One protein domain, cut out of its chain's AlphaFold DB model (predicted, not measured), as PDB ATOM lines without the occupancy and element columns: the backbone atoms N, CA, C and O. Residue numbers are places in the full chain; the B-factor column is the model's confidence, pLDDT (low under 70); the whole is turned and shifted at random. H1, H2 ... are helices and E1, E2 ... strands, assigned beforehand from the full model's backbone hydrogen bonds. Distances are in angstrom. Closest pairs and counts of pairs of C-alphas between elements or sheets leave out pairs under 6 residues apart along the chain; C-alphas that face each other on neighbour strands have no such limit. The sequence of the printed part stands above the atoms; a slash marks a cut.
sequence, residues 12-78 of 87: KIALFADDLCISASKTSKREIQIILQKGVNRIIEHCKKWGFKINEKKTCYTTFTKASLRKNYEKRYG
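Overview. This is residues 12 to 78 of the 87 residues of the protein "RNA-directed DNA polymerase from mobile element jockey-like" of Brachionus plicatilis (UniProt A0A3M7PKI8). A long helix, H1, lies beside a small hairpin of two strands, E1 and E2, with E2 the nearer; a long link, residues 50 to 72, then runs back to the short helix H2 near the first residue of H1. The 67 printed residues, with named elements in the order E1, E2, H1, H2, hold an antiparallel sheet E1 - E2; the class is mixed, helices and strands. The whole is loose, with a radius of gyration of the C-alphas of 13.9 A, and spans 41 by 22 by 20 A.

Arrangement. Start at the hairpin of E1, residues 12 to 16, and E2, residues 19 to 23, antiparallel at 167 degrees; N 14 and O 21, 2.9 A apart, are within hydrogen-bond range. Look next at H1, residues 29 to 49: the closest C-alphas of E2 and H1 are those of Ser 23 and Leu 36, 7.2 A apart. H2, residues 73 to 77, is close to H1 but not clearly touching, its closest C-alphas Tyr 77 and Lys 29 7.2 A apart. In H1 and H2 every O i to N i+4 pair is within hydrogen-bond range.

Along the chain. Find C-alpha 12 at (-30.488, -30.772, 27.608), where E1 begins; E1 is 13.6 A long, E2 13.5 A, H1 30.1 A and H2 5.7 A, ending at C-alpha 77, (-14.888, -20.099, 33.282).

Size, cuts and confidence. The printed part has no cut, and residues 68 to 71 and 73 are under pLDDT 70.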
ATOM      1  N   LYS A  12     -29.169 -31.282  27.982       91.56
ATOM      2  CA  LYS A  12     -30.488 -30.772  27.608       91.56
ATOM      3  C   LYS A  12     -30.422 -30.152  26.222       91.56
ATOM      4  O   LYS A  12     -29.444 -29.477  25.897       91.56
ATOM      5  N   ILE A  13     -31.482 -30.340  25.448       91.12
ATOM      6  CA  ILE A  13     -31.590 -29.877  24.067       91.12
ATOM      7  C   ILE A  13     -32.783 -28.934  23.968       91.12
ATOM      8  O   ILE A  13     -33.860 -29.242  24.475       91.12
ATOM      9  N   ALA A  14     -32.594 -27.814  23.286       90.75
ATOM     10  CA  ALA A  14     -33.667 -26.968  22.797       90.75
ATOM     11  C   ALA A  14     -33.465 -26.791  21.292       90.75
ATOM     12  O   ALA A  14     -32.389 -26.385  20.858       90.75
ATOM     13  N   LEU A  15     -34.478 -27.133  20.502       90.12
ATOM     14  CA  LEU A  15     -34.460 -27.006  19.049       90.12
ATOM     15  C   LEU A  15     -35.668 -26.174  18.631       90.12
ATOM     16  O   LEU A  15     -36.795 -26.495  19.013       90.12
ATOM     17  N   PHE A  16     -35.428 -25.137  17.840       89.44
ATOM     18  CA  PHE A  16     -36.476 -24.319  17.250       89.44
ATOM     19  C   PHE A  16     -36.103 -23.987  15.806       89.44
ATOM     20  O   PHE A  16     -35.110 -23.309  15.570       89.44
ATOM     21  N   ALA A  17     -36.896 -24.476  14.849       89.94
ATOM     22  CA  ALA A  17     -36.572 -24.398  13.422       89.94
ATOM     23  C   ALA A  17     -35.151 -24.934  13.121       89.94
ATOM     24  O   ALA A  17     -34.897 -26.118  13.350       89.94
ATOM     25  N   ASP A  18     -34.252 -24.091  12.610       87.00
ATOM     26  CA  ASP A  18     -32.844 -24.391  12.327       87.00
ATOM     27  C   ASP A  18     -31.894 -24.113  13.506       87.00
ATOM     28  O   ASP A  18     -30.753 -24.582  13.498       87.00
ATOM     29  N   ASP A  19     -32.364 -23.418  14.544       88.88
ATOM     30  CA  ASP A  19     -31.565 -23.081  15.717       88.88
ATOM     31  C   ASP A  19     -31.579 -24.217  16.752       88.88
ATOM     32  O   ASP A  19     -32.613 -24.591  17.317       88.88
ATOM     33  N   LEU A  20     -30.388 -24.749  17.043       90.62
ATOM     34  CA  LEU A  20     -30.152 -25.789  18.044       90.62
ATOM     35  C   LEU A  20     -29.304 -25.247  19.196       90.62
ATOM     36  O   LEU A  20     -28.192 -24.761  19.000       90.62
ATOM     37  N   CYS A  21     -29.787 -25.436  20.420       92.25
ATOM     38  CA  CYS A  21     -29.062 -25.151  21.647       92.25
ATOM     39  C   CYS A  21     -28.903 -26.429  22.477       92.25
ATOM     40  O   CYS A  21     -29.864 -27.165  22.714       92.25
ATOM     41  N   ILE A  22     -27.681 -26.674  22.955       92.25
ATOM     42  CA  ILE A  22     -27.396 -27.709  23.947       92.25
ATOM     43  C   ILE A  22     -26.850 -27.087  25.225       92.25
ATOM     44  O   ILE A  22     -26.064 -26.141  25.194       92.25
ATOM     45  N   SER A  23     -27.241 -27.640  26.366       92.81
ATOM     46  CA  SER A  23     -26.772 -27.178  27.671       92.81
ATOM     47  C   SER A  23     -26.500 -28.346  28.609       92.81
ATOM     48  O   SER A  23     -27.147 -29.387  28.541       92.81
ATOM     49  N   ALA A  24     -25.524 -28.173  29.494       91.75
ATOM     50  CA  ALA A  24     -25.188 -29.131  30.538       91.75
ATOM     51  C   ALA A  24     -24.885 -28.369  31.831       91.75
ATOM     52  O   ALA A  24     -24.348 -27.259  31.799       91.75
ATOM     53  N   SER A  25     -25.223 -28.964  32.973       90.81
ATOM     54  CA  SER A  25     -24.976 -28.377  34.291       90.81
ATOM     55  C   SER A  25     -24.306 -29.401  35.196       90.81
ATOM     56  O   SER A  25     -24.858 -30.471  35.443       90.81
ATOM     57  N   LYS A  26     -23.099 -29.079  35.667       89.69
ATOM     58  CA  LYS A  26     -22.327 -29.869  36.636       89.69
ATOM     59  C   LYS A  26     -21.548 -28.927  37.554       89.69
ATOM     60  O   LYS A  26     -21.458 -27.726  37.306       89.69
ATOM     61  N   THR A  27     -20.967 -29.471  38.616       86.25
ATOM     62  CA  THR A  27     -20.090 -28.730  39.538       86.25
ATOM     63  C   THR A  27     -18.702 -28.487  38.941       86.25
ATOM     64  O   THR A  27     -18.091 -27.449  39.190       86.25
ATOM     65  N   SER A  28     -18.211 -29.419  38.121       86.94
ATOM     66  CA  SER A  28     -16.886 -29.361  37.506       86.94
ATOM     67  C   SER A  28     -16.932 -28.782  36.093       86.94
ATOM     68  O   SER A  28     -17.542 -29.342  35.184       86.94
ATOM     69  N   LYS A  29     -16.180 -27.699  35.865       86.00
ATOM     70  CA  LYS A  29     -15.981 -27.111  34.526       86.00
ATOM     71  C   LYS A  29     -15.449 -28.131  33.515       86.00
ATOM     72  O   LYS A  29     -15.866 -28.125  32.358       86.00
ATOM     73  N   ARG A  30     -14.523 -28.995  33.946       87.50
ATOM     74  CA  ARG A  30     -13.902 -30.013  33.085       87.50
ATOM     75  C   ARG A  30     -14.940 -31.020  32.598       87.50
ATOM     76  O   ARG A  30     -14.931 -31.369  31.423       87.50
ATOM     77  N   GLU A  31     -15.843 -31.444  33.476       89.69
ATOM     78  CA  GLU A  31     -16.932 -32.356  33.115       89.69
ATOM     79  C   GLU A  31     -17.899 -31.712  32.130       89.69
ATOM     80  O   GLU A  31     -18.200 -32.321  31.106       89.69
ATOM     81  N   ILE A  32     -18.317 -30.465  32.383       90.50
ATOM     82  CA  ILE A  32     -19.203 -29.734  31.465       90.50
ATOM     83  C   ILE A  32     -18.572 -29.661  30.073       90.50
ATOM     84  O   ILE A  32     -19.230 -29.974  29.086       90.50
ATOM     85  N   GLN A  33     -17.286 -29.313  29.987       90.31
ATOM     86  CA  GLN A  33     -16.586 -29.231  28.708       90.31
ATOM     87  C   GLN A  33     -16.537 -30.587  27.986       90.31
ATOM     88  O   GLN A  33     -16.767 -30.632  26.781       90.31
ATOM     89  N   ILE A  34     -16.269 -31.689  28.695       90.44
ATOM     90  CA  ILE A  34     -16.249 -33.038  28.101       90.44
ATOM     91  C   ILE A  34     -17.639 -33.422  27.582       90.44
ATOM     92  O   ILE A  34     -17.759 -33.920  26.464       90.44
ATOM     93  N   ILE A  35     -18.683 -33.191  28.380       91.75
ATOM     94  CA  ILE A  35     -20.068 -33.528  28.033       91.75
ATOM     95  C   ILE A  35     -20.533 -32.704  26.827       91.75
ATOM     96  O   ILE A  35     -21.024 -33.273  25.853       91.75
ATOM     97  N   LEU A  36     -20.315 -31.386  26.850       91.62
ATOM     98  CA  LEU A  36     -20.675 -30.503  25.741       91.62
ATOM     99  C   LEU A  36     -19.879 -30.829  24.478       91.62
ATOM    100  O   LEU A  36     -20.475 -30.908  23.413       91.62
ATOM    101  N   GLN A  37     -18.570 -31.091  24.570       91.69
ATOM    102  CA  GLN A  37     -17.774 -31.453  23.393       91.69
ATOM    103  C   GLN A  37     -18.238 -32.777  22.779       91.69
ATOM    104  O   GLN A  37     -18.345 -32.875  21.560       91.69
ATOM    105  N   LYS A  38     -18.560 -33.786  23.603       90.81
ATOM    106  CA  LYS A  38     -19.182 -35.027  23.114       90.81
ATOM    107  C   LYS A  38     -20.500 -34.731  22.402       90.81
ATOM    108  O   LYS A  38     -20.739 -35.280  21.331       90.81
ATOM    109  N   GLY A  39     -21.317 -33.842  22.967       90.81
ATOM    110  CA  GLY A  39     -22.583 -33.448  22.363       90.81
ATOM    111  C   GLY A  39     -22.419 -32.751  21.013       90.81
ATOM    112  O   GLY A  39     -23.028 -33.160  20.027       90.81
ATOM    113  N   VAL A  40     -21.519 -31.770  20.942       90.44
ATOM    114  CA  VAL A  40     -21.153 -31.075  19.701       90.44
ATOM    115  C   VAL A  40     -20.652 -32.059  18.646       90.44
ATOM    116  O   VAL A  40     -21.094 -31.990  17.504       90.44
ATOM    117  N   ASN A  41     -19.786 -33.010  19.007       90.31
ATOM    118  CA  ASN A  41     -19.269 -33.999  18.059       90.31
ATOM    119  C   ASN A  41     -20.395 -34.845  17.443       90.31
ATOM    120  O   ASN A  41     -20.416 -35.034  16.231       90.31
ATOM    121  N   ARG A  42     -21.366 -35.289  18.254       88.88
ATOM    122  CA  ARG A  42     -22.544 -36.029  17.767       88.88
ATOM    123  C   ARG A  42     -23.413 -35.197  16.834       88.88
ATOM    124  O   ARG A  42     -23.876 -35.705  15.817       88.88
ATOM    125  N   ILE A  43     -23.607 -33.921  17.153       89.69
ATOM    126  CA  ILE A  43     -24.349 -32.993  16.292       89.69
ATOM    127  C   ILE A  43     -23.611 -32.798  14.967       89.69
ATOM    128  O   ILE A  43     -24.235 -32.884  13.917       89.69
ATOM    129  N   ILE A  44     -22.288 -32.612  14.988       89.19
ATOM    130  CA  ILE A  44     -21.473 -32.500  13.771       89.19
ATOM    131  C   ILE A  44     -21.593 -33.767  12.915       89.19
ATOM    132  O   ILE A  44     -21.803 -33.660  11.709       89.19
ATOM    133  N   GLU A  45     -21.478 -34.958  13.512       89.06
ATOM    134  CA  GLU A  45     -21.667 -36.242  12.818       89.06
ATOM    135  C   GLU A  45     -23.058 -36.334  12.179       89.06
ATOM    136  O   GLU A  45     -23.182 -36.713  11.012       89.06
ATOM    137  N   HIS A  46     -24.097 -35.938  12.917       87.88
ATOM    138  CA  HIS A  46     -25.465 -35.913  12.419       87.88
ATOM    139  C   HIS A  46     -25.612 -34.932  11.249       87.88
ATOM    140  O   HIS A  46     -26.037 -35.328  10.169       87.88
ATOM    141  N   CYS A  47     -25.188 -33.678  11.409       88.75
ATOM    142  CA  CYS A  47     -25.239 -32.680  10.345       88.75
ATOM    143  C   CYS A  47     -24.502 -33.158   9.087       88.75
ATOM    144  O   CYS A  47     -25.070 -33.091   8.002       88.75
ATOM    145  N   LYS A  48     -23.300 -33.738   9.228       88.56
ATOM    146  CA  LYS A  48     -22.546 -34.320   8.104       88.56
ATOM    147  C   LYS A  48     -23.316 -35.440   7.402       88.56
ATOM    148  O   LYS A  48     -23.392 -35.436   6.179       88.56
ATOM    149  N   LYS A  49     -23.905 -36.374   8.158       89.31
ATOM    150  CA  LYS A  49     -24.682 -37.501   7.608       89.31
ATOM    151  C   LYS A  49     -25.882 -37.035   6.779       89.31
ATOM    152  O   LYS A  49     -26.212 -37.671   5.786       89.31
ATOM    153  N   TRP A  50     -26.520 -35.944   7.190       88.62
ATOM    154  CA  TRP A  50     -27.722 -35.410   6.546       88.62
ATOM    155  C   TRP A  50     -27.441 -34.252   5.571       88.62
ATOM    156  O   TRP A  50     -28.377 -33.679   5.024       88.62
ATOM    157  N   GLY A  51     -26.170 -33.904   5.338       89.00
ATOM    158  CA  GLY A  51     -25.780 -32.834   4.413       89.00
ATOM    159  C   GLY A  51     -25.996 -31.407   4.939       89.00
ATOM    160  O   GLY A  51     -25.938 -30.455   4.164       89.00
ATOM    161  N   PHE A  52     -26.220 -31.229   6.243       88.06
ATOM    162  CA  PHE A  52     -26.334 -29.913   6.873       88.06
ATOM    163  C   PHE A  52     -24.962 -29.310   7.190       88.06
ATOM    164  O   PHE A  52     -24.022 -30.004   7.587       88.06
ATOM    165  N   LYS A  53     -24.868 -27.980   7.093       87.75
ATOM    166  CA  LYS A  53     -23.674 -27.209   7.452       87.75
ATOM    167  C   LYS A  53     -23.945 -26.350   8.682       87.75
ATOM    168  O   LYS A  53     -24.868 -25.544   8.686       87.75
ATOM    169  N   ILE A  54     -23.098 -26.485   9.698       87.88
ATOM    170  CA  ILE A  54     -23.126 -25.624  10.884       87.88
ATOM    171  C   ILE A  54     -22.436 -24.300  10.548       87.88
ATOM    172  O   ILE A  54     -21.361 -24.279   9.945       87.88
ATOM    173  N   ASN A  55     -23.049 -23.184  10.937       88.19
ATOM    174  CA  ASN A  55     -22.467 -21.861  10.752       88.19
ATOM    175  C   ASN A  55     -21.610 -21.473  11.964       88.19
ATOM    176  O   ASN A  55     -22.119 -20.941  12.952       88.19
ATOM    177  N   GLU A  56     -20.301 -21.693  11.871       85.69
ATOM    178  CA  GLU A  56     -19.344 -21.403  12.948       85.69
ATOM    179  C   GLU A  56     -19.411 -19.948  13.437       85.69
ATOM    180  O   GLU A  56     -19.332 -19.709  14.636       85.69
ATOM    181  N   LYS A  57     -19.649 -18.974  12.542       86.69
ATOM    182  CA  LYS A  57     -19.735 -17.548  12.914       86.69
ATOM    183  C   LYS A  57     -20.945 -17.231  13.787       86.69
ATOM    184  O   LYS A  57     -20.888 -16.312  14.595       86.69
ATOM    185  N   LYS A  58     -22.045 -17.960  13.588       85.50
ATOM    186  CA  LYS A  58     -23.266 -17.824  14.393       85.50
ATOM    187  C   LYS A  58     -23.248 -18.714  15.632       85.50
ATOM    188  O   LYS A  58     -24.086 -18.536  16.508       85.50
ATOM    189  N   THR A  59     -22.316 -19.661  15.717       87.44
ATOM    190  CA  THR A  59     -22.288 -20.590  16.839       87.44
ATOM    191  C   THR A  59     -21.487 -19.999  17.985       87.44
ATOM    192  O   THR A  59     -20.294 -19.732  17.868       87.44
ATOM    193  N   CYS A  60     -22.149 -19.809  19.117       86.56
ATOM    194  CA  CYS A  60     -21.547 -19.274  20.325       86.56
ATOM    195  C   CYS A  60     -21.722 -20.249  21.491       86.56
ATOM    196  O   CYS A  60     -22.544 -21.164  21.460       86.56
ATOM    197  N   TYR A  61     -20.925 -20.055  22.539       87.75
ATOM    198  CA  TYR A  61     -21.144 -20.710  23.821       87.75
ATOM    199  C   TYR A  61     -21.280 -19.646  24.900       87.75
ATOM    200  O   TYR A  61     -20.680 -18.575  24.838       87.75
ATOM    201  N   THR A  62     -22.077 -19.940  25.917       85.44
ATOM    202  CA  THR A  62     -22.242 -19.067  27.075       85.44
ATOM    203  C   THR A  62     -22.178 -19.919  28.325       85.44
ATOM    204  O   THR A  62     -22.736 -21.011  28.383       85.44
ATOM    205  N   THR A  63     -21.444 -19.442  29.326       84.81
ATOM    206  CA  THR A  63     -21.363 -20.107  30.627       84.81
ATOM    207  C   THR A  63     -22.194 -19.319  31.620       84.81
ATOM    208  O   THR A  63     -21.992 -18.113  31.748       84.81
ATOM    209  N   PHE A  64     -23.078 -20.000  32.345       82.88
ATOM    210  CA  PHE A  64     -23.824 -19.429  33.462       82.88
ATOM    211  C   PHE A  64     -23.217 -19.929  34.769       82.88
ATOM    212  O   PHE A  64     -23.024 -21.132  34.956       82.88
ATOM    213  N   THR A  65     -22.912 -19.016  35.685       80.56
ATOM    214  CA  THR A  65     -22.456 -19.372  37.033       80.56
ATOM    215  C   THR A  65     -23.267 -18.605  38.062       80.56
ATOM    216  O   THR A  65     -23.776 -17.527  37.780       80.56
ATOM    217  N   LYS A  66     -23.365 -19.146  39.281       80.31
ATOM    218  CA  LYS A  66     -23.980 -18.432  40.413       80.31
ATOM    219  C   LYS A  66     -23.149 -17.227  40.873       80.31
ATOM    220  O   LYS A  66     -23.637 -16.403  41.636       80.31
ATOM    221  N   ALA A  67     -21.882 -17.145  40.462       70.25
ATOM    222  CA  ALA A  67     -21.043 -16.000  40.764       70.25
ATOM    223  C   ALA A  67     -21.439 -14.833  39.852       70.25
ATOM    224  O   ALA A  67     -21.529 -14.995  38.638       70.25
ATOM    225  N   SER A  68     -21.644 -13.655  40.441       65.75
ATOM    226  CA  SER A  68     -21.839 -12.402  39.708       65.75
ATOM    227  C   SER A  68     -20.676 -12.110  38.744       65.75
ATOM    228  O   SER A  68     -19.612 -12.732  38.823       65.75
ATOM    229  N   LEU A  69     -20.870 -11.158  37.827       64.19
ATOM    230  CA  LEU A  69     -19.868 -10.762  36.834       64.19
ATOM    231  C   LEU A  69     -18.553 -10.347  37.529       64.19
ATOM    232  O   LEU A  69     -18.467  -9.297  38.162       64.19
ATOM    233  N   ARG A  70     -17.514 -11.187  37.441       67.12
ATOM    234  CA  ARG A  70     -16.176 -10.915  38.000       67.12
ATOM    235  C   ARG A  70     -15.204 -10.587  36.870       67.12
ATOM    236  O   ARG A  70     -15.236 -11.246  35.839       67.12
ATOM    237  N   LYS A  71     -14.253  -9.673  37.102       68.31
ATOM    238  CA  LYS A  71     -13.219  -9.272  36.117       68.31
ATOM    239  C   LYS A  71     -12.431 -10.445  35.495       68.31
ATOM    240  O   LYS A  71     -11.957 -10.333  34.377       68.31
ATOM    241  N   ASN A  72     -12.333 -11.586  36.185       71.06
ATOM    242  CA  ASN A  72     -11.604 -12.783  35.734       71.06
ATOM    243  C   ASN A  72     -12.517 -13.892  35.167       71.06
ATOM    244  O   ASN A  72     -12.150 -15.070  35.221       71.06
ATOM    245  N   TYR A  73     -13.719 -13.549  34.688       69.69
ATOM    246  CA  TYR A  73     -14.724 -14.526  34.255       69.69
ATOM    247  C   TYR A  73     -14.219 -15.424  33.125       69.69
ATOM    248  O   TYR A  73     -14.236 -16.645  33.264       69.69
ATOM    249  N   GLU A  74     -13.686 -14.838  32.054       70.94
ATOM    250  CA  GLU A  74     -13.188 -15.593  30.900       70.94
ATOM    251  C   GLU A  74     -12.017 -16.503  31.270       70.94
ATOM    252  O   GLU A  74     -12.027 -17.694  30.958       70.94
ATOM    253  N   LYS A  75     -11.047 -15.992  32.039       71.38
ATOM    254  CA  LYS A  75      -9.895 -16.782  32.499       71.38
ATOM    255  C   LYS A  75     -10.324 -17.987  33.342       71.38
ATOM    256  O   LYS A  75      -9.740 -19.063  33.234       71.38
ATOM    257  N   ARG A  76     -11.342 -17.825  34.194       71.62
ATOM    258  CA  ARG A  76     -11.767 -18.861  35.147       71.62
ATOM    259  C   ARG A  76     -12.778 -19.832  34.539       71.62
ATOM    260  O   ARG A  76     -12.646 -21.044  34.714       71.62
ATOM    261  N   TYR A  77     -13.731 -19.337  33.758       74.81
ATOM    262  CA  TYR A  77     -14.888 -20.099  33.282       74.81
ATOM    263  C   TYR A  77     -14.922 -20.323  31.769       74.81
ATOM    264  O   TYR A  77     -15.680 -21.178  31.328       74.81
ATOM    265  N   GLY A  78     -14.055 -19.670  30.988       77.75
ATOM    266  CA  GLY A  78     -13.976 -19.858  29.537       77.75
ATOM    267  C   GLY A  78     -13.761 -21.322  29.157       77.75
ATOM    268  O   GLY A  78     -12.885 -21.993  29.712       77.75
TER     269      GLY A  78